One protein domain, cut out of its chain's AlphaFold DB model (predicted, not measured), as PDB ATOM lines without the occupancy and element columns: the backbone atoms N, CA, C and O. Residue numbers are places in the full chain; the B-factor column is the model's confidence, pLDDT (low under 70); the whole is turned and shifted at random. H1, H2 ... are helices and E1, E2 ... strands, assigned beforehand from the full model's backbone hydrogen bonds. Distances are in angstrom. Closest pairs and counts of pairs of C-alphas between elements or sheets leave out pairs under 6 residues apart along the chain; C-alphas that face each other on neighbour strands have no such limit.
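Overview. This is residues 379 to 398 and 431 to 572 of the 851 residues of an uncharacterized protein of Linnemannia elongata AG-77 (UniProt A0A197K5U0). A chain wound in stacked turns makes a short solenoid: one wall is a parallel sheet of five strands, and the turns between them all pass over one face, with H2, the small pair E3 and E5 and long loops there, while the other face is bare. H1 packs on H2 at the E1 end of the stack, and H4 lies at the E7 end. The printed part has 162 residues, four named helices and seven named strands, in the order H1 E1 H2 E2 E3 E4 E5 E6 E7 H3 H4; the class is mixed, with under half of the residues in named elements. It is compact, with a radius of gyration of the C-alphas of 15.9 A and spans of 49, 41 and 24 A.

Along the chain. Start with the sheet: find C-alpha 438 at (94.766, 22.291, 61.045), where E1, residues 438 to 443, begins its 16.9 A. The other strands of this sheet are E2, residues 465 to 470, 16.8 A; E4, residues 495 to 500, 16.8 A; E6, residues 520 to 525, 16.9 A; and E7, residues 549 to 553, 13.2 A. The second sheet is E3, residues 479 to 483, 13.0 A, with E5, 503 to 507, 12.6 A. H1, residues 385 to 398, runs 20.0 A from (99.940, 33.627, 74.075). H2 is residues 451 to 458, 10.1 A; H3, 555 to 559, 6.1 A; and H4, 562 to 567, 10.1 A, ends at C-alpha 567, (117.369, 16.357, 49.205).

Arrangement. Read the large sheet as E1 E2 E4 E6 E7, parallel throughout. Look for N 441 and O 467 at 2.9 A, N 468 and O 497 at 2.9 A, N 498 and O 522 at 2.8 A, and N 523 and O 551 at 2.9 A, all within hydrogen-bond range. E1, H2, E2 form a strand-helix-strand unit, two parallel neighbours with a helix between, and its crossover is right-handed. H2 is on the sheet at a height of 10.2 A, over E2 and only just over E1, where 3 of its 8 C-alphas fall. H3 is on the same face, over none of the strands. E3 and E5, parallel with N 481 and O 504 at 2.8 A, form a sandwich with the large sheet, two sheets face to face, their best planes 40 degrees apart. With residues 385 to 391 alone H1 touches H2, the same way at a shallow tilt of 15 degrees; the closest C-alphas are those of Val 388 and Ala 458, 4.7 A. H4 is not on the large sheet and touches no helix. In H1, H2 and H3 every O i to N i+4 pair is within hydrogen-bond range; in H4 0 of 2 are, but 3 of 3 O i to N i+3 pairs.

Size, cuts and confidence. The C-alphas farthest apart, of His 431 and Gln 531, are 50.5 A apart. Residues 399 to 430 are not printed, and C-alphas 398 and 431 are 15.8 A apart across this cut. The links E3 to E4, E5 to E6 and E6 to E7 are long. Mean pLDDT of the printed part is 93.6; residues 474 to 476 are under 70.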
ATOM      1  N   LEU A 379      93.054  37.605  65.142       93.12
ATOM      2  CA  LEU A 379      92.496  38.271  66.332       93.12
ATOM      3  C   LEU A 379      93.444  39.352  66.882       93.12
ATOM      4  O   LEU A 379      93.105  40.092  67.816       93.12
ATOM      5  N   GLY A 380      94.627  39.468  66.277       92.19
ATOM      6  CA  GLY A 380      95.692  40.391  66.640       92.19
ATOM      7  C   GLY A 380      96.633  39.838  67.710       92.19
ATOM      8  O   GLY A 380      96.546  38.682  68.125       92.19
ATOM      9  N   GLN A 381      97.542  40.701  68.163       92.69
ATOM     10  CA  GLN A 381      98.684  40.308  68.986       92.69
ATOM     11  C   GLN A 381      98.297  39.597  70.288       92.69
ATOM     12  O   GLN A 381      97.416  40.046  71.032       92.69
ATOM     13  N   GLY A 382      99.009  38.508  70.583       93.31
ATOM     14  CA  GLY A 382      98.903  37.753  71.826       93.31
ATOM     15  C   GLY A 382      97.657  36.872  71.931       93.31
ATOM     16  O   GLY A 382      97.374  36.350  73.013       93.31
ATOM     17  N   SER A 383      96.910  36.674  70.843       94.88
ATOM     18  CA  SER A 383      95.684  35.857  70.836       94.88
ATOM     19  C   SER A 383      95.935  34.373  71.128       94.88
ATOM     20  O   SER A 383      95.047  33.689  71.639       94.88
ATOM     21  N   PHE A 384      97.162  33.898  70.894       97.06
ATOM     22  CA  PHE A 384      97.607  32.532  71.188       97.06
ATOM     23  C   PHE A 384      98.661  32.454  72.305       97.06
ATOM     24  O   PHE A 384      99.113  31.360  72.648       97.06
ATOM     25  N   SER A 385      98.974  33.575  72.964       96.69
ATOM     26  CA  SER A 385      99.940  33.627  74.075       96.69
ATOM     27  C   SER A 385      99.576  32.694  75.238       96.69
ATOM     28  O   SER A 385     100.454  32.115  75.878       96.69
ATOM     29  N   TRP A 386      98.277  32.482  75.482       97.19
ATOM     30  CA  TRP A 386      97.790  31.527  76.478       97.19
ATOM     31  C   TRP A 386      98.220  30.092  76.146       97.19
ATOM     32  O   TRP A 386      98.618  29.358  77.045       97.19
ATOM     33  N   ALA A 387      98.192  29.695  74.870       97.81
ATOM     34  CA  ALA A 387      98.543  28.344  74.437       97.81
ATOM     35  C   ALA A 387     100.057  28.120  74.538       97.81
ATOM     36  O   ALA A 387     100.513  27.058  74.968       97.81
ATOM     37  N   VAL A 388     100.837  29.157  74.217       98.00
ATOM     38  CA  VAL A 388     102.288  29.188  74.440       98.00
ATOM     39  C   VAL A 388     102.608  29.006  75.925       98.00
ATOM     40  O   VAL A 388     103.477  28.202  76.266       98.00
ATOM     41  N   GLN A 389     101.893  29.707  76.812       97.94
ATOM     42  CA  GLN A 389     102.087  29.587  78.256       97.94
ATOM     43  C   GLN A 389     101.705  28.195  78.777       97.94
ATOM     44  O   GLN A 389     102.507  27.592  79.482       97.94
ATOM     45  N   GLU A 390     100.549  27.644  78.386       97.56
ATOM     46  CA  GLU A 390     100.136  26.287  78.792       97.56
ATOM     47  C   GLU A 390     101.179  25.231  78.388       97.56
ATOM     48  O   GLU A 390     101.483  24.322  79.164       97.56
ATOM     49  N   LYS A 391     101.780  25.366  77.196       97.50
ATOM     50  CA  LYS A 391     102.862  24.480  76.751       97.50
ATOM     51  C   LYS A 391     104.126  24.630  77.597       97.50
ATOM     52  O   LYS A 391     104.710  23.613  77.969       97.50
ATOM     53  N   ARG A 392     104.556  25.863  77.887       97.38
ATOM     54  CA  ARG A 392     105.739  26.128  78.726       97.38
ATOM     55  C   ARG A 392     105.551  25.574  80.133       97.38
ATOM     56  O   ARG A 392     106.400  24.821  80.592       97.38
ATOM     57  N   ASP A 393     104.402  25.840  80.751       96.44
ATOM     58  CA  ASP A 393     104.072  25.313  82.075       96.44
ATOM     59  C   ASP A 393     104.133  23.778  82.094       96.44
ATOM     60  O   ASP A 393     104.696  23.178  83.011       96.44
ATOM     61  N   LEU A 394     103.581  23.118  81.067       94.38
ATOM     62  CA  LEU A 394     103.621  21.661  80.966       94.38
ATOM     63  C   LEU A 394     105.058  21.138  80.808       94.38
ATOM     64  O   LEU A 394     105.416  20.135  81.426       94.38
ATOM     65  N   GLN A 395     105.889  21.813  80.009       94.25
ATOM     66  CA  GLN A 395     107.306  21.475  79.853       94.25
ATOM     67  C   GLN A 395     108.084  21.663  81.159       94.25
ATOM     68  O   GLN A 395     108.881  20.797  81.514       94.25
ATOM     69  N   ASP A 396     107.818  22.730  81.908       94.31
ATOM     70  CA  ASP A 396     108.446  22.987  83.203       94.31
ATOM     71  C   ASP A 396     108.053  21.930  84.237       94.31
ATOM     72  O   ASP A 396     108.905  21.439  84.979       94.31
ATOM     73  N   VAL A 397     106.785  21.503  84.254       91.56
ATOM     74  CA  VAL A 397     106.325  20.391  85.099       91.56
ATOM     75  C   VAL A 397     107.042  19.089  84.732       91.56
ATOM     76  O   VAL A 397     107.466  18.362  85.630       91.56
ATOM     77  N   LEU A 398     107.220  18.792  83.439       90.06
ATOM     78  CA  LEU A 398     107.940  17.598  82.978       90.06
ATOM     79  C   LEU A 398     109.438  17.653  83.316       90.06
ATOM     80  O   LEU A 398     110.002  16.657  83.766       90.06
ATOM     81  N   HIS A 431      92.917  17.880  80.946       88.31
ATOM     82  CA  HIS A 431      92.481  17.510  79.596       88.31
ATOM     83  C   HIS A 431      93.628  17.420  78.583       88.31
ATOM     84  O   HIS A 431      93.412  16.937  77.477       88.31
ATOM     85  N   GLY A 432      94.836  17.855  78.949       92.88
ATOM     86  CA  GLY A 432      95.950  18.018  78.020       92.88
ATOM     87  C   GLY A 432      95.938  19.370  77.298       92.88
ATOM     88  O   GLY A 432      95.036  20.199  77.471       92.88
ATOM     89  N   LEU A 433      96.977  19.591  76.490       96.19
ATOM     90  CA  LEU A 433      97.026  20.702  75.538       96.19
ATOM     91  C   LEU A 433      95.974  20.495  74.442       96.19
ATOM     92  O   LEU A 433      95.595  19.364  74.141       96.19
ATOM     93  N   VAL A 434      95.517  21.590  73.835       97.25
ATOM     94  CA  VAL A 434      94.561  21.526  72.722       97.25
ATOM     95  C   VAL A 434      95.214  20.812  71.526       97.25
ATOM     96  O   VAL A 434      96.294  21.236  71.102       97.25
ATOM     97  N   PRO A 435      94.597  19.750  70.969       97.50
ATOM     98  CA  PRO A 435      95.191  18.929  69.919       97.50
ATOM     99  C   PRO A 435      94.968  19.543  68.530       97.50
ATOM    100  O   PRO A 435      94.374  18.928  67.650       97.50
ATOM    101  N   LEU A 436      95.409  20.784  68.336       98.50
ATOM    102  CA  LEU A 436      95.142  21.518  67.106       98.50
ATOM    103  C   LEU A 436      95.972  20.952  65.944       98.50
ATOM    104  O   LEU A 436      97.203  20.942  66.008       98.50
ATOM    105  N   GLU A 437      95.302  20.486  64.889       98.62
ATOM    106  CA  GLU A 437      95.925  19.801  63.749       98.62
ATOM    107  C   GLU A 437      95.949  20.667  62.489       98.62
ATOM    108  O   GLU A 437      96.925  20.629  61.737       98.62
ATOM    109  N   ARG A 438      94.896  21.450  62.239       98.62
ATOM    110  CA  ARG A 438      94.766  22.291  61.045       98.62
ATOM    111  C   ARG A 438      94.368  23.709  61.415       98.62
ATOM    112  O   ARG A 438      93.347  23.915  62.068       98.62
ATOM    113  N   VAL A 439      95.146  24.675  60.933       98.38
ATOM    114  CA  VAL A 439      94.905  26.099  61.167       98.38
ATOM    115  C   VAL A 439      94.901  26.878  59.860       98.38
ATOM    116  O   VAL A 439      95.813  26.737  59.048       98.38
ATOM    117  N   GLU A 440      93.888  27.723  59.686       97.81
ATOM    118  CA  GLU A 440      93.811  28.740  58.643       97.81
ATOM    119  C   GLU A 440      93.504  30.100  59.277       97.81
ATOM    120  O   GLU A 440      92.429  30.292  59.848       97.81
ATOM    121  N   ILE A 441      94.433  31.052  59.172       96.00
ATOM    122  CA  ILE A 441      94.224  32.423  59.653       96.00
ATOM    123  C   ILE A 441      94.154  33.371  58.465       96.00
ATOM    124  O   ILE A 441      94.989  33.319  57.563       96.00
ATOM    125  N   GLN A 442      93.158  34.247  58.459       94.56
ATOM    126  CA  GLN A 442      92.971  35.238  57.406       94.56
ATOM    127  C   GLN A 442      93.116  36.644  57.973       94.56
ATOM    128  O   GLN A 442      92.487  37.012  58.960       94.56
ATOM    129  N   GLU A 443      93.938  37.456  57.336       91.38
ATOM    130  CA  GLU A 443      94.054  38.862  57.652       91.38
ATOM    131  C   GLU A 443      92.974  39.654  56.918       91.38
ATOM    132  O   GLU A 443      92.953  39.697  55.683       91.38
ATOM    133  N   PHE A 444      92.101  40.300  57.688       83.00
ATOM    134  CA  PHE A 444      91.062  41.179  57.153       83.00
ATOM    135  C   PHE A 444      91.367  42.648  57.433       83.00
ATOM    136  O   PHE A 444      91.554  43.427  56.500       83.00
ATOM    137  N   GLN A 445      91.390  43.033  58.712       81.12
ATOM    138  CA  GLN A 445      91.565  44.425  59.139       81.12
ATOM    139  C   GLN A 445      92.882  44.636  59.882       81.12
ATOM    140  O   GLN A 445      93.632  45.555  59.560       81.12
ATOM    141  N   ASP A 446      93.150  43.792  60.878       81.44
ATOM    142  CA  ASP A 446      94.356  43.873  61.688       81.44
ATOM    143  C   ASP A 446      95.490  43.078  61.032       81.44
ATOM    144  O   ASP A 446      95.241  41.960  60.591       81.44
ATOM    145  N   PRO A 447      96.720  43.615  60.983       83.31
ATOM    146  CA  PRO A 447      97.873  42.903  60.457       83.31
ATOM    147  C   PRO A 447      98.187  41.636  61.261       83.31
ATOM    148  O   PRO A 447      98.059  41.644  62.487       83.31
ATOM    149  N   PHE A 448      98.717  40.594  60.605       84.25
ATOM    150  CA  PHE A 448      99.391  39.521  61.337       84.25
ATOM    151  C   PHE A 448     100.479  40.093  62.248       84.25
ATOM    152  O   PHE A 448     101.218  41.009  61.874       84.25
ATOM    153  N   THR A 449     100.558  39.533  63.449       83.31
ATOM    154  CA  THR A 449     101.495  39.942  64.499       83.31
ATOM    155  C   THR A 449     102.351  38.745  64.904       83.31
ATOM    156  O   THR A 449     103.226  38.360  64.139       83.31
ATOM    157  N   ASP A 450     102.096  38.143  66.063       92.62
ATOM    158  CA  ASP A 450     102.795  36.971  66.605       92.62
ATOM    159  C   ASP A 450     101.977  35.674  66.491       92.62
ATOM    160  O   ASP A 450     102.493  34.597  66.754       92.62
ATOM    161  N   GLU A 451     100.717  35.750  66.052       95.44
ATOM    162  CA  GLU A 451      99.772  34.624  66.090       95.44
ATOM    163  C   GLU A 451     100.270  33.367  65.375       95.44
ATOM    164  O   GLU A 451     100.126  32.262  65.891       95.44
ATOM    165  N   VAL A 452     100.856  33.524  64.187       96.31
ATOM    166  CA  VAL A 452     101.328  32.388  63.386       96.31
ATOM    167  C   VAL A 452     102.518  31.698  64.058       96.31
ATOM    168  O   VAL A 452     102.585  30.469  64.089       96.31
ATOM    169  N   ASP A 453     103.416  32.486  64.652       97.44
ATOM    170  CA  ASP A 453     104.573  31.994  65.397       97.44
ATOM    171  C   ASP A 453     104.152  31.339  66.723       97.44
ATOM    172  O   ASP A 453     104.613  30.243  67.052       97.44
ATOM    173  N   ASP A 454     103.202  31.946  67.439       97.75
ATOM    174  CA  ASP A 454     102.603  31.391  68.652       97.75
ATOM    175  C   ASP A 454     101.904  30.055  68.376       97.75
ATOM    176  O   ASP A 454     102.054  29.115  69.156       97.75
ATOM    177  N   ILE A 455     101.167  29.930  67.265       97.88
ATOM    178  CA  ILE A 455     100.509  28.678  66.855       97.88
ATOM    179  C   ILE A 455     101.543  27.599  66.547       97.88
ATOM    180  O   ILE A 455     101.436  26.479  67.058       97.88
ATOM    181  N   ALA A 456     102.552  27.928  65.740       98.00
ATOM    182  CA  ALA A 456     103.619  27.000  65.396       98.00
ATOM    183  C   ALA A 456     104.356  26.514  66.654       98.00
ATOM    184  O   ALA A 456     104.620  25.318  66.802       98.00
ATOM    185  N   TYR A 457     104.624  27.410  67.608       98.25
ATOM    186  CA  TYR A 457     105.218  27.039  68.885       98.25
ATOM    187  C   TYR A 457     104.261  26.207  69.743       98.25
ATOM    188  O   TYR A 457     104.626  25.109  70.159       98.25
ATOM    189  N   ALA A 458     103.053  26.690  70.030       98.19
ATOM    190  CA  ALA A 458     102.126  26.079  70.982       98.19
ATOM    191  C   ALA A 458     101.651  24.690  70.535       98.19
ATOM    192  O   ALA A 458     101.594  23.766  71.344       98.19
ATOM    193  N   PHE A 459     101.400  24.506  69.239       98.12
ATOM    194  CA  PHE A 459     100.815  23.278  68.692       98.12
ATOM    195  C   PHE A 459     101.826  22.419  67.932       98.12
ATOM    196  O   PHE A 459     101.448  21.541  67.161       98.12
ATOM    197  N   SER A 460     103.127  22.619  68.172       98.06
ATOM    198  CA  SER A 460     104.186  21.998  67.364       98.06
ATOM    199  C   SER A 460     104.150  20.464  67.283       98.06
ATOM    200  O   SER A 460     104.717  19.877  66.366       98.06
ATOM    201  N   GLN A 461     103.503  19.803  68.248       97.62
ATOM    202  CA  GLN A 461     103.382  18.344  68.314       97.62
ATOM    203  C   GLN A 461     102.152  17.797  67.584       97.62
ATOM    204  O   GLN A 461     102.114  16.605  67.310       97.62
ATOM    205  N   THR A 462     101.151  18.619  67.275       98.31
ATOM    206  CA  THR A 462      99.882  18.171  66.671       98.31
ATOM    207  C   THR A 462      99.627  18.807  65.314       98.31
ATOM    208  O   THR A 462      98.937  18.217  64.491       98.31
ATOM    209  N   LEU A 463     100.220  19.970  65.045       98.69
ATOM    210  CA  LEU A 463      99.986  20.737  63.830       98.69
ATOM    211  C   LEU A 463     100.455  19.973  62.582       98.69
ATOM    212  O   LEU A 463     101.635  19.651  62.438       98.69
ATOM    213  N   THR A 464      99.520  19.709  61.670       98.69
ATOM    214  CA  THR A 464      99.732  19.036  60.377       98.69
ATOM    215  C   THR A 464      99.569  19.974  59.185       98.69
ATOM    216  O   THR A 464     100.202  19.770  58.146       98.69
ATOM    217  N   TYR A 465      98.758  21.022  59.338       98.75
ATOM    218  CA  TYR A 465      98.446  21.989  58.293       98.75
ATOM    219  C   TYR A 465      98.410  23.401  58.877       98.75
ATOM    220  O   TYR A 465      97.637  23.672  59.800       98.75
ATOM    221  N   LEU A 466      99.203  24.307  58.308       98.44
ATOM    222  CA  LEU A 466      99.225  25.720  58.669       98.44
ATOM    223  C   LEU A 466      99.069  26.578  57.417       98.44
ATOM    224  O   LEU A 466      99.904  26.518  56.514       98.44
ATOM    225  N   LYS A 467      98.017  27.393  57.384       98.06
ATOM    226  CA  LYS A 467      97.778  28.385  56.341       98.06
ATOM    227  C   LYS A 467      97.556  29.766  56.940       98.06
ATOM    228  O   LYS A 467      96.760  29.919  57.864       98.06
ATOM    229  N   ALA A 468      98.193  30.772  56.362       97.00
ATOM    230  CA  ALA A 468      97.934  32.166  56.676       97.00
ATOM    231  C   ALA A 468      97.793  32.998  55.387       97.00
ATOM    232  O   ALA A 468      98.580  32.863  54.453       97.00
ATOM    233  N   ASP A 469      96.746  33.818  55.300       95.88
ATOM    234  CA  ASP A 469      96.442  34.657  54.130       95.88
ATOM    235  C   ASP A 469      96.360  36.130  54.547       95.88
ATOM    236  O   ASP A 469      95.402  36.552  55.190       95.88
ATOM    237  N   ALA A 470      97.383  36.908  54.209       93.19
ATOM    238  CA  ALA A 470      97.470  38.343  54.420       93.19
ATOM    239  C   ALA A 470      96.892  39.102  53.218       93.19
ATOM    240  O   ALA A 470      97.618  39.498  52.301       93.19
ATOM    241  N   SER A 471      95.575  39.328  53.241       87.81
ATOM    242  CA  SER A 471      94.823  39.937  52.131       87.81
ATOM    243  C   SER A 471      94.360  41.381  52.366       87.81
ATOM    244  O   SER A 471      93.584  41.912  51.574       87.81
ATOM    245  N   SER A 472      94.830  42.032  53.437       77.94
ATOM    246  CA  SER A 472      94.368  43.366  53.843       77.94
ATOM    247  C   SER A 472      94.430  44.395  52.706       77.94
ATOM    248  O   SER A 472      95.454  44.540  52.040       77.94
ATOM    249  N   PHE A 473      93.330  45.129  52.502       73.31
ATOM    250  CA  PHE A 473      93.140  46.128  51.437       73.31
ATOM    251  C   PHE A 473      93.830  47.478  51.710       73.31
ATOM    252  O   PHE A 473      93.537  48.469  51.040       73.31
ATOM    253  N   ILE A 474      94.686  47.572  52.731       69.69
ATOM    254  CA  ILE A 474      95.272  48.854  53.129       69.69
ATOM    255  C   ILE A 474      96.212  49.357  52.023       69.69
ATOM    256  O   ILE A 474      97.187  48.707  51.666       69.69
ATOM    257  N   THR A 475      95.924  50.553  51.509       63.03
ATOM    258  CA  THR A 475      96.573  51.192  50.348       63.03
ATOM    259  C   THR A 475      97.933  51.831  50.650       63.03
ATOM    260  O   THR A 475      98.406  52.670  49.884       63.03
ATOM    261  N   GLN A 476      98.532  51.538  51.801       66.88
ATOM    262  CA  GLN A 476      99.813  52.119  52.201       66.88
ATOM    263  C   GLN A 476     100.937  51.115  51.938       66.88
ATOM    264  O   GLN A 476     100.673  49.922  51.856       66.88
ATOM    265  N   LEU A 477     102.156  51.638  51.745       70.56
ATOM    266  CA  LEU A 477     103.403  50.931  51.405       70.56
ATOM    267  C   LEU A 477     103.449  49.465  51.874       70.56
ATOM    268  O   LEU A 477     103.047  49.198  53.009       70.56
ATOM    269  N   PRO A 478     104.006  48.541  51.063       77.31
ATOM    270  CA  PRO A 478     104.039  47.125  51.408       77.31
ATOM    271  C   PRO A 478     104.716  46.943  52.767       77.31
ATOM    272  O   PRO A 478     105.915  47.175  52.931       77.31
ATOM    273  N   ARG A 479     103.919  46.568  53.769       88.69
ATOM    274  CA  ARG A 479     104.417  46.268  55.113       88.69
ATOM    275  C   ARG A 479     105.158  44.939  55.094       88.69
ATOM    276  O   ARG A 479     104.847  44.070  54.285       88.69
ATOM    277  N   SER A 480     106.083  44.748  56.022       91.00
ATOM    278  CA  SER A 480     106.779  43.472  56.177       91.00
ATOM    279  C   SER A 480     106.083  42.584  57.204       91.00
ATOM    280  O   SER A 480     105.784  43.036  58.308       91.00
ATOM    281  N   ILE A 481     105.863  41.315  56.865       92.81
ATOM    282  CA  ILE A 481     105.392  40.274  57.783       92.81
ATOM    283  C   ILE A 481     106.572  39.367  58.091       92.81
ATOM    284  O   ILE A 481     107.124  38.744  57.189       92.81
ATOM    285  N   HIS A 482     106.954  39.290  59.360       93.62
ATOM    286  CA  HIS A 482     107.964  38.341  59.807       93.62
ATOM    287  C   HIS A 482     107.314  36.997  60.129       93.62
ATOM    288  O   HIS A 482     106.240  36.962  60.718       93.62
ATOM    289  N   PHE A 483     107.968  35.914  59.731       93.56
ATOM    290  CA  PHE A 483     107.435  34.564  59.798       93.56
ATOM    291  C   PHE A 483     108.530  33.589  60.225       93.56
ATOM    292  O   PHE A 483     109.613  33.586  59.637       93.56
ATOM    293  N   GLY A 484     108.254  32.736  61.211       95.56
ATOM    294  CA  GLY A 484     109.197  31.710  61.654       95.56
ATOM    295  C   GLY A 484     109.894  31.990  62.981       95.56
ATOM    296  O   GLY A 484     110.794  31.240  63.368       95.56
ATOM    297  N   ARG A 485     109.541  33.070  63.688       95.00
ATOM    298  CA  ARG A 485     110.278  33.482  64.889       95.00
ATOM    299  C   ARG A 485     109.960  32.571  66.056       95.00
ATOM    300  O   ARG A 485     108.808  32.358  66.408       95.00
ATOM    301  N   GLY A 486     111.003  32.036  66.685       95.31
ATOM    302  CA  GLY A 486     110.838  31.148  67.836       95.31
ATOM    303  C   GLY A 486     110.157  29.820  67.501       95.31
ATOM    304  O   GLY A 486     109.732  29.115  68.417       95.31
ATOM    305  N   TRP A 487     110.065  29.462  66.215       97.19
ATOM    306  CA  TRP A 487     109.581  28.151  65.814       97.19
ATOM    307  C   TRP A 487     110.467  27.057  66.412       97.19
ATOM    308  O   TRP A 487     111.688  27.181  66.525       97.19
ATOM    309  N   VAL A 488     109.823  25.961  66.790       97.50
ATOM    310  CA  VAL A 488     110.475  24.733  67.253       97.50
ATOM    311  C   VAL A 488     110.280  23.642  66.208       97.50
ATOM    312  O   VAL A 488     109.638  23.865  65.183       97.50
ATOM    313  N   GLN A 489     110.816  22.447  66.454       98.12
ATOM    314  CA  GLN A 489     110.567  21.315  65.565       98.12
ATOM    315  C   GLN A 489     109.061  21.042  65.435       98.12
ATOM    316  O   GLN A 489     108.345  20.892  66.433       98.12
ATOM    317  N   LEU A 490     108.625  20.946  64.182       98.31
ATOM    318  CA  LEU A 490     107.263  20.700  63.726       98.31
ATOM    319  C   LEU A 490     107.223  19.343  63.006       98.31
ATOM    320  O   LEU A 490     107.062  19.282  61.786       98.31
ATOM    321  N   PRO A 491     107.418  18.223  63.730       98.06
ATOM    322  CA  PRO A 491     107.586  16.907  63.119       98.06
ATOM    323  C   PRO A 491     106.342  16.418  62.375       98.06
ATOM    324  O   PRO A 491     106.466  15.551  61.519       98.06
ATOM    325  N   ASN A 492     105.155  16.946  62.680       98.38
ATOM    326  CA  ASN A 492     103.905  16.512  62.060       98.38
ATOM    327  C   ASN A 492     103.413  17.444  60.948       98.38
ATOM    328  O   ASN A 492     102.464  17.081  60.253       98.38
ATOM    329  N   LEU A 493     104.060  18.598  60.741       98.62
ATOM    330  CA  LEU A 493     103.631  19.572  59.742       98.62
ATOM    331  C   LEU A 493     103.903  19.036  58.333       98.62
ATOM    332  O   LEU A 493     105.049  18.793  57.960       98.62
ATOM    333  N   ARG A 494     102.831  18.868  57.554       98.69
ATOM    334  CA  ARG A 494     102.853  18.368  56.171       98.69
ATOM    335  C   ARG A 494     102.565  19.460  55.152       98.69
ATOM    336  O   ARG A 494     103.059  19.387  54.032       98.69
ATOM    337  N   HIS A 495     101.790  20.469  55.534       98.75
ATOM    338  CA  HIS A 495     101.393  21.552  54.643       98.75
ATOM    339  C   HIS A 495     101.641  22.902  55.299       98.75
ATOM    340  O   HIS A 495     101.135  23.168  56.392       98.75
ATOM    341  N   LEU A 496     102.388  23.750  54.599       98.50
ATOM    342  CA  LEU A 496     102.656  25.121  54.991       98.50
ATOM    343  C   LEU A 496     102.273  26.060  53.846       98.50
ATOM    344  O   LEU A 496     102.813  25.937  52.750       98.50
ATOM    345  N   SER A 497     101.357  26.991  54.102       98.19
ATOM    346  CA  SER A 497     100.936  28.003  53.134       98.19
ATOM    347  C   SER A 497     100.921  29.399  53.762       98.19
ATOM    348  O   SER A 497     100.344  29.601  54.828       98.19
ATOM    349  N   MET A 498     101.549  30.371  53.111       97.12
ATOM    350  CA  MET A 498     101.525  31.776  53.507       97.12
ATOM    351  C   MET A 498     101.385  32.634  52.255       97.12
ATOM    352  O   MET A 498     102.274  32.625  51.410       97.12
ATOM    353  N   ASN A 499     100.292  33.380  52.133       96.38
ATOM    354  CA  ASN A 499     100.063  34.277  51.002       96.38
ATOM    355  C   ASN A 499      99.956  35.718  51.499       96.38
ATOM    356  O   ASN A 499      99.066  36.024  52.278       96.38
ATOM    357  N   ALA A 500     100.849  36.598  51.064       94.62
ATOM    358  CA  ALA A 500     100.902  38.001  51.445       94.62
ATOM    359  C   ALA A 500     100.626  38.895  50.227       94.62
ATOM    360  O   ALA A 500     101.537  39.316  49.515       94.62
ATOM    361  N   LYS A 501      99.345  39.200  49.978       90.94
ATOM    362  CA  LYS A 501      98.907  39.925  48.771       90.94
ATOM    363  C   LYS A 501      99.298  41.397  48.731       90.94
ATOM    364  O   LYS A 501      99.404  41.963  47.661       90.94
ATOM    365  N   ASN A 502      99.505  42.024  49.881       86.88
ATOM    366  CA  ASN A 502      99.864  43.447  49.970       86.88
ATOM    367  C   ASN A 502     100.988  43.682  50.987       86.88
ATOM    368  O   ASN A 502     101.110  44.750  51.587       86.88
ATOM    369  N   ALA A 503     101.777  42.647  51.252       90.38
ATOM    370  CA  ALA A 503     102.827  42.686  52.248       90.38
ATOM    371  C   ALA A 503     104.011  41.862  51.771       90.38
ATOM    372  O   ALA A 503     103.855  40.882  51.052       90.38
ATOM    373  N   ARG A 504     105.196  42.262  52.204       91.62
ATOM    374  CA  ARG A 504     106.429  41.544  51.951       91.62
ATOM    375  C   ARG A 504     106.612  40.459  53.003       91.62
ATOM    376  O   ARG A 504     106.531  40.753  54.196       91.62
ATOM    377  N   LEU A 505     106.903  39.232  52.584       93.75
ATOM    378  CA  LEU A 505     107.129  38.138  53.521       93.75
ATOM    379  C   LEU A 505     108.611  38.045  53.901       93.75
ATOM    380  O   LEU A 505     109.489  38.009  53.048       93.75
ATOM    381  N   ILE A 506     108.904  38.012  55.195       93.75
ATOM    382  CA  ILE A 506     110.253  37.871  55.736       93.75
ATOM    383  C   ILE A 506     110.306  36.580  56.545       93.75
ATOM    384  O   ILE A 506     109.711  36.499  57.617       93.75
ATOM    385  N   ILE A 507     111.025  35.583  56.036       94.88
ATOM    386  CA  ILE A 507     111.072  34.236  56.611       94.88
ATOM    387  C   ILE A 507     112.381  34.029  57.373       94.88
ATOM    388  O   ILE A 507     113.458  34.310  56.848       94.88
ATOM    389  N   GLU A 508     112.292  33.520  58.603       96.44
ATOM    390  CA  GLU A 508     113.460  33.131  59.397       96.44
ATOM    391  C   GLU A 508     114.255  32.009  58.708       96.44
ATOM    392  O   GLU A 508     113.704  31.050  58.158       96.44
ATOM    393  N   ARG A 509     115.588  32.109  58.758       96.00
ATOM    394  CA  ARG A 509     116.490  31.347  57.871       96.00
ATOM    395  C   ARG A 509     116.379  29.825  58.011       96.00
ATOM    396  O   ARG A 509     116.751  29.104  57.092       96.00
ATOM    397  N   ASN A 510     115.910  29.323  59.151       96.88
ATOM    398  CA  ASN A 510     115.855  27.899  59.481       96.88
ATOM    399  C   ASN A 510     114.436  27.297  59.443       96.88
ATOM    400  O   ASN A 510     114.294  26.119  59.768       96.88
ATOM    401  N   VAL A 511     113.404  28.043  59.033       97.00
ATOM    402  CA  VAL A 511     111.991  27.602  59.088       97.00
ATOM    403  C   VAL A 511     111.763  26.229  58.462       97.00
ATOM    404  O   VAL A 511     111.168  25.350  59.087       97.00
ATOM    405  N   LEU A 512     112.283  25.997  57.254       97.81
ATOM    406  CA  LEU A 512     112.098  24.715  56.573       97.81
ATOM    407  C   LEU A 512     112.851  23.567  57.260       97.81
ATOM    408  O   LEU A 512     112.345  22.451  57.313       97.81
ATOM    409  N   SER A 513     114.015  23.834  57.860       97.50
ATOM    410  CA  SER A 513     114.779  22.814  58.600       97.50
ATOM    411  C   SER A 513     114.048  22.307  59.852       97.50
ATOM    412  O   SER A 513     114.308  21.199  60.318       97.50
ATOM    413  N   LEU A 514     113.097  23.090  60.375       97.94
ATOM    414  CA  LEU A 514     112.259  22.714  61.512       97.94
ATOM    415  C   LEU A 514     111.084  21.806  61.116       97.94
ATOM    416  O   LEU A 514     110.424  21.264  62.003       97.94
ATOM    417  N   CYS A 515     110.840  21.607  59.816       98.19
ATOM    418  CA  CYS A 515     109.679  20.897  59.274       98.19
ATOM    419  C   CYS A 515     110.107  19.663  58.442       98.19
ATOM    420  O   CYS A 515     109.908  19.637  57.227       98.19
ATOM    421  N   PRO A 516     110.694  18.613  59.052       97.81
ATOM    422  CA  PRO A 516     111.332  17.514  58.314       97.81
ATOM    423  C   PRO A 516     110.366  16.642  57.490       97.81
ATOM    424  O   PRO A 516     110.789  15.980  56.543       97.81
ATOM    425  N   ASN A 517     109.076  16.629  57.840       98.44
ATOM    426  CA  ASN A 517     108.042  15.825  57.175       98.44
ATOM    427  C   ASN A 517     107.123  16.656  56.265       98.44
ATOM    428  O   ASN A 517     106.035  16.200  55.911       98.44
ATOM    429  N   ILE A 518     107.547  17.864  55.888       98.69
ATOM    430  CA  ILE A 518     106.760  18.739  55.022       98.69
ATOM    431  C   ILE A 518     106.581  18.105  53.631       98.69
ATOM    432  O   ILE A 518     107.537  17.651  53.002       98.69
ATOM    433  N   GLU A 519     105.338  18.063  53.155       98.75
ATOM    434  CA  GLU A 519     104.955  17.533  51.843       98.75
ATOM    435  C   GLU A 519     104.655  18.664  50.846       98.75
ATOM    436  O   GLU A 519     104.902  18.512  49.650       98.75
ATOM    437  N   SER A 520     104.140  19.802  51.321       98.75
ATOM    438  CA  SER A 520     103.761  20.945  50.484       98.75
ATOM    439  C   SER A 520     104.121  22.271  51.140       98.75
ATOM    440  O   SER A 520     103.748  22.512  52.291       98.75
ATOM    441  N   VAL A 521     104.770  23.148  50.378       98.62
ATOM    442  CA  VAL A 521     105.117  24.518  50.775       98.62
ATOM    443  C   VAL A 521     104.609  25.484  49.708       98.62
ATOM    444  O   VAL A 521     104.948  25.322  48.541       98.62
ATOM    445  N   ASP A 522     103.807  26.468  50.110       98.44
ATOM    446  CA  ASP A 522     103.285  27.536  49.249       98.44
ATOM    447  C   ASP A 522     103.482  28.894  49.933       98.44
ATOM    448  O   ASP A 522     102.741  29.255  50.845       98.44
ATOM    449  N   LEU A 523     104.532  29.619  49.561       97.75
ATOM    450  CA  LEU A 523     104.927  30.868  50.206       97.75
ATOM    451  C   LEU A 523     104.980  31.971  49.157       97.75
ATOM    452  O   LEU A 523     105.896  32.011  48.338       97.75
ATOM    453  N   ALA A 524     104.022  32.885  49.206       96.62
ATOM    454  CA  ALA A 524     103.863  33.938  48.224       96.62
ATOM    455  C   ALA A 524     103.828  35.313  48.887       96.62
ATOM    456  O   ALA A 524     103.074  35.528  49.833       96.62
ATOM    457  N   ASP A 525     104.582  36.263  48.344       94.25
ATOM    458  CA  ASP A 525     104.294  37.684  48.492       94.25
ATOM    459  C   ASP A 525     104.075  38.339  47.127       94.25
ATOM    460  O   ASP A 525     104.637  37.916  46.115       94.25
ATOM    461  N   GLN A 526     103.221  39.359  47.087       88.56
ATOM    462  CA  GLN A 526     102.892  40.090  45.858       88.56
ATOM    463  C   GLN A 526     103.638  41.425  45.779       88.56
ATOM    464  O   GLN A 526     103.093  42.444  45.358       88.56
ATOM    465  N   THR A 527     104.897  41.452  46.216       87.31
ATOM    466  CA  THR A 527     105.697  42.676  46.110       87.31
ATOM    467  C   THR A 527     106.026  42.933  44.632       87.31
ATOM    468  O   THR A 527     106.697  42.135  43.986       87.31
ATOM    469  N   HIS A 528     105.545  44.049  44.077       81.94
ATOM    470  CA  HIS A 528     105.691  44.352  42.643       81.94
ATOM    471  C   HIS A 528     107.093  44.836  42.242       81.94
ATOM    472  O   HIS A 528     107.482  44.731  41.082       81.94
ATOM    473  N   GLN A 529     107.842  45.416  43.182       75.75
ATOM    474  CA  GLN A 529     109.166  45.979  42.931       75.75
ATOM    475  C   GLN A 529     110.114  45.524  44.034       75.75
ATOM    476  O   GLN A 529     109.919  45.869  45.198       75.75
ATOM    477  N   TYR A 530     111.140  44.763  43.662       76.94
ATOM    478  CA  TYR A 530     112.229  44.409  44.566       76.94
ATOM    479  C   TYR A 530     113.444  45.251  44.221       76.94
ATOM    480  O   TYR A 530     113.842  45.316  43.061       76.94
ATOM    481  N   GLN A 531     114.092  45.837  45.217       81.12
ATOM    482  CA  GLN A 531     115.482  46.238  45.053       81.12
ATOM    483  C   GLN A 531     116.357  45.102  45.569       81.12
ATOM    484  O   GLN A 531     116.021  44.444  46.555       81.12
ATOM    485  N   CYS A 532     117.495  44.837  44.926       78.75
ATOM    486  CA  CYS A 532     118.370  43.752  45.376       78.75
ATOM    487  C   CYS A 532     118.831  43.930  46.833       78.75
ATOM    488  O   CYS A 532     119.011  42.946  47.541       78.75
ATOM    489  N   GLN A 533     118.970  45.180  47.280       81.50
ATOM    490  CA  GLN A 533     119.320  45.547  48.655       81.50
ATOM    491  C   GLN A 533     118.221  45.255  49.684       81.50
ATOM    492  O   GLN A 533     118.502  45.202  50.877       81.50
ATOM    493  N   ASP A 534     116.980  45.070  49.234       81.81
ATOM    494  CA  ASP A 534     115.871  44.790  50.130       81.81
ATOM    495  C   ASP A 534     115.934  43.343  50.625       81.81
ATOM    496  O   ASP A 534     115.430  43.053  51.712       81.81
ATOM    497  N   LEU A 535     116.518  42.426  49.846       85.56
ATOM    498  CA  LEU A 535     116.577  40.994  50.141       85.56
ATOM    499  C   LEU A 535     117.365  40.719  51.424       85.56
ATOM    500  O   LEU A 535     118.465  41.226  51.627       85.56
ATOM    501  N   GLN A 536     116.770  39.912  52.300       82.50
ATOM    502  CA  GLN A 536     117.432  39.465  53.518       82.50
ATOM    503  C   GLN A 536     118.442  38.355  53.227       82.50
ATOM    504  O   GLN A 536     118.554  37.871  52.100       82.50
ATOM    505  N   GLU A 537     119.164  37.941  54.267       87.88
ATOM    506  CA  GLU A 537     120.082  36.812  54.186       87.88
ATOM    507  C   GLU A 537     119.380  35.557  53.629       87.88
ATOM    508  O   GLU A 537     118.270  35.230  54.065       87.88
ATOM    509  N   PRO A 538     120.030  34.818  52.709       90.62
ATOM    510  CA  PRO A 538     119.520  33.552  52.194       90.62
ATOM    511  C   PRO A 538     119.133  32.567  53.296       90.62
ATOM    512  O   PRO A 538     119.790  32.497  54.347       90.62
ATOM    513  N   TRP A 539     118.110  31.756  53.030       95.38
ATOM    514  CA  TRP A 539     117.708  30.662  53.912       95.38
ATOM    515  C   TRP A 539     118.855  29.665  54.089       95.38
ATOM    516  O   TRP A 539     119.798  29.619  53.300       95.38
ATOM    517  N   LEU A 540     118.791  28.860  55.142       96.19
ATOM    518  CA  LEU A 540     119.695  27.730  55.296       96.19
ATOM    519  C   LEU A 540     119.176  26.542  54.470       96.19
ATOM    520  O   LEU A 540     117.959  26.347  54.397       96.19
ATOM    521  N   PRO A 541     120.069  25.724  53.882       97.12
ATOM    522  CA  PRO A 541     119.678  24.461  53.268       97.12
ATOM    523  C   PRO A 541     118.863  23.594  54.238       97.12
ATOM    524  O   PRO A 541     119.236  23.439  55.404       97.12
ATOM    525  N   ALA A 542     117.769  23.003  53.756       97.56
ATOM    526  CA  ALA A 542     116.924  22.106  54.542       97.56
ATOM    527  C   ALA A 542     116.893  20.687  53.951       97.56
ATOM    528  O   ALA A 542     117.011  20.499  52.742       97.56
ATOM    529  N   LEU A 543     116.715  19.680  54.813       98.00
ATOM    530  CA  LEU A 543     116.597  18.272  54.422       98.00
ATOM    531  C   LEU A 543     115.116  17.898  54.282       98.00
ATOM    532  O   LEU A 543     114.478  17.526  55.267       98.00
ATOM    533  N   LEU A 544     114.560  18.005  53.074       97.94
ATOM    534  CA  LEU A 544     113.113  17.903  52.835       97.94
ATOM    535  C   LEU A 544     112.743  16.673  51.989       97.94
ATOM    536  O   LEU A 544     112.137  16.773  50.923       97.94
ATOM    537  N   GLY A 545     113.082  15.480  52.484       97.81
ATOM    538  CA  GLY A 545     112.917  14.216  51.747       97.81
ATOM    539  C   GLY A 545     111.471  13.784  51.451       97.81
ATOM    540  O   GLY A 545     111.265  12.826  50.702       97.81
ATOM    541  N   GLN A 546     110.468  14.448  52.036       98.38
ATOM    542  CA  GLN A 546     109.043  14.188  51.780       98.38
ATOM    543  C   GLN A 546     108.370  15.246  50.896       98.38
ATOM    544  O   GLN A 546     107.201  15.070  50.550       98.38
ATOM    545  N   LEU A 547     109.086  16.306  50.506       98.69
ATOM    546  CA  LEU A 547     108.514  17.421  49.760       98.69
ATOM    547  C   LEU A 547     108.057  16.969  48.369       98.69
ATOM    548  O   LEU A 547     108.846  16.436  47.593       98.69
ATOM    549  N   LYS A 548     106.778  17.199  48.064       98.62
ATOM    550  CA  LYS A 548     106.121  16.885  46.785       98.62
ATOM    551  C   LYS A 548     105.796  18.137  45.977       98.62
ATOM    552  O   LYS A 548     105.818  18.070  44.750       98.62
ATOM    553  N   SER A 549     105.478  19.247  46.642       98.69
ATOM    554  CA  SER A 549     105.104  20.509  45.998       98.69
ATOM    555  C   SER A 549     105.806  21.684  46.666       98.69
ATOM    556  O   SER A 549     105.691  21.857  47.881       98.69
ATOM    557  N   LEU A 550     106.502  22.497  45.874       98.62
ATOM    558  CA  LEU A 550     107.154  23.723  46.323       98.62
ATOM    559  C   LEU A 550     106.742  24.883  45.420       98.62
ATOM    560  O   LEU A 550     107.130  24.914  44.257       98.62
ATOM    561  N   THR A 551     106.004  25.835  45.977       98.44
ATOM    562  CA  THR A 551     105.605  27.075  45.311       98.44
ATOM    563  C   THR A 551     106.145  28.249  46.104       98.44
ATOM    564  O   THR A 551     105.751  28.471  47.246       98.44
ATOM    565  N   LEU A 552     107.074  28.989  45.511       97.81
ATOM    566  CA  LEU A 552     107.661  30.184  46.097       97.81
ATOM    567  C   LEU A 552     107.442  31.346  45.136       97.81
ATOM    568  O   LEU A 552     107.843  31.283  43.972       97.81
ATOM    569  N   ILE A 553     106.795  32.404  45.618       96.31
ATOM    570  CA  ILE A 553     106.489  33.593  44.828       96.31
ATOM    571  C   ILE A 553     107.003  34.830  45.556       96.31
ATOM    572  O   ILE A 553     106.652  35.089  46.706       96.31
ATOM    573  N   GLY A 554     107.807  35.620  44.857       94.38
ATOM    574  CA  GLY A 554     108.285  36.899  45.346       94.38
ATOM    575  C   GLY A 554     109.563  36.789  46.168       94.38
ATOM    576  O   GLY A 554     110.499  36.092  45.770       94.38
ATOM    577  N   SER A 555     109.648  37.472  47.314       93.31
ATOM    578  CA  SER A 555     110.894  37.485  48.098       93.31
ATOM    579  C   SER A 555     111.249  36.122  48.695       93.31
ATOM    580  O   SER A 555     112.426  35.841  48.935       93.31
ATOM    581  N   THR A 556     110.262  35.243  48.860       95.31
ATOM    582  CA  THR A 556     110.457  33.858  49.301       95.31
ATOM    583  C   THR A 556     111.246  33.042  48.279       95.31
ATOM    584  O   THR A 556     112.156  32.313  48.658       95.31
ATOM    585  N   ALA A 557     110.973  33.217  46.983       95.56
ATOM    586  CA  ALA A 557     111.727  32.576  45.911       95.56
ATOM    587  C   ALA A 557     113.152  33.142  45.822       95.56
ATOM    588  O   ALA A 557     114.111  32.396  45.652       95.56
ATOM    589  N   LEU A 558     113.297  34.463  45.988       93.81
ATOM    590  CA  LEU A 558     114.583  35.166  45.868       93.81
ATOM    591  C   LEU A 558     115.554  34.876  47.028       93.81
ATOM    592  O   LEU A 558     116.760  35.063  46.877       93.81
ATOM    593  N   THR A 559     115.046  34.439  48.185       94.62
ATOM    594  CA  THR A 559     115.851  34.122  49.383       94.62
ATOM    595  C   THR A 559     115.996  32.621  49.648       94.62
ATOM    596  O   THR A 559     116.774  32.227  50.518       94.62
ATOM    597  N   PHE A 560     115.301  31.775  48.884       96.75
ATOM    598  CA  PHE A 560     115.357  30.321  49.011       96.75
ATOM    599  C   PHE A 560     116.738  29.755  48.672       96.75
ATOM    600  O   PHE A 560     117.351  30.126  47.675       96.75
ATOM    601  N   HIS A 561     117.214  28.806  49.482       96.69
ATOM    602  CA  HIS A 561     118.506  28.169  49.253       96.69
ATOM    603  C   HIS A 561     118.380  26.939  48.332       96.69
ATOM    604  O   HIS A 561     117.786  25.937  48.755       96.69
ATOM    605  N   PRO A 562     118.992  26.950  47.130       96.88
ATOM    606  CA  PRO A 562     118.837  25.888  46.137       96.88
ATOM    607  C   PRO A 562     119.349  24.525  46.596       96.88
ATOM    608  O   PRO A 562     118.772  23.520  46.201       96.88
ATOM    609  N   ASP A 563     120.350  24.460  47.484       96.94
ATOM    610  CA  ASP A 563     120.845  23.173  48.008       96.94
ATOM    611  C   ASP A 563     119.776  22.311  48.693       96.94
ATOM    612  O   ASP A 563     119.914  21.092  48.778       96.94
ATOM    613  N   THR A 564     118.679  22.922  49.145       97.88
ATOM    614  CA  THR A 564     117.508  22.188  49.639       97.88
ATOM    615  C   THR A 564     117.012  21.180  48.593       97.88
ATOM    616  O   THR A 564     116.634  20.060  48.949       97.88
ATOM    617  N   LEU A 565     117.087  21.530  47.301       98.00
ATOM    618  CA  LEU A 565     116.603  20.712  46.190       98.00
ATOM    619  C   LEU A 565     117.397  19.410  45.990       98.00
ATOM    620  O   LEU A 565     116.847  18.438  45.474       98.00
ATOM    621  N   TYR A 566     118.645  19.320  46.468       97.50
ATOM    622  CA  TYR A 566     119.405  18.060  46.423       97.50
ATOM    623  C   TYR A 566     118.789  16.955  47.284       97.50
ATOM    624  O   TYR A 566     119.051  15.774  47.063       97.50
ATOM    625  N   THR A 567     117.977  17.321  48.278       97.19
ATOM    626  CA  THR A 567     117.369  16.357  49.205       97.19
ATOM    627  C   THR A 567     115.895  16.085  48.910       97.19
ATOM    628  O   THR A 567     115.305  15.191  49.515       97.19
ATOM    629  N   THR A 568     115.296  16.801  47.957       98.00
ATOM    630  CA  THR A 568     113.862  16.747  47.636       98.00
ATOM    631  C   THR A 568     113.572  15.820  46.459       98.00
ATOM    632  O   THR A 568     112.929  16.208  45.487       98.00
ATOM    633  N   SER A 569     114.037  14.573  46.510       96.81
ATOM    634  CA  SER A 569     113.899  13.642  45.376       96.81
ATOM    635  C   SER A 569     112.446  13.308  45.005       96.81
ATOM    636  O   SER A 569     112.190  12.888  43.880       96.81
ATOM    637  N   LYS A 570     111.493  13.509  45.926       98.44
ATOM    638  CA  LYS A 570     110.052  13.262  45.734       98.44
ATOM    639  C   LYS A 570     109.274  14.443  45.150       98.44
ATOM    640  O   LYS A 570     108.055  14.331  45.014       98.44
ATOM    641  N   ILE A 571     109.937  15.557  44.836       98.62
ATOM    642  CA  ILE A 571     109.252  16.738  44.316       98.62
ATOM    643  C   ILE A 571     108.613  16.422  42.961       98.62
ATOM    644  O   ILE A 571     109.242  15.844  42.081       98.62
ATOM    645  N   THR A 572     107.343  16.785  42.825       98.69
ATOM    646  CA  THR A 572     106.525  16.605  41.615       98.69
ATOM    647  C   THR A 572     106.152  17.936  40.975       98.69
ATOM    648  O   THR A 572     105.989  17.996  39.759       98.69
TER     649      THR A 572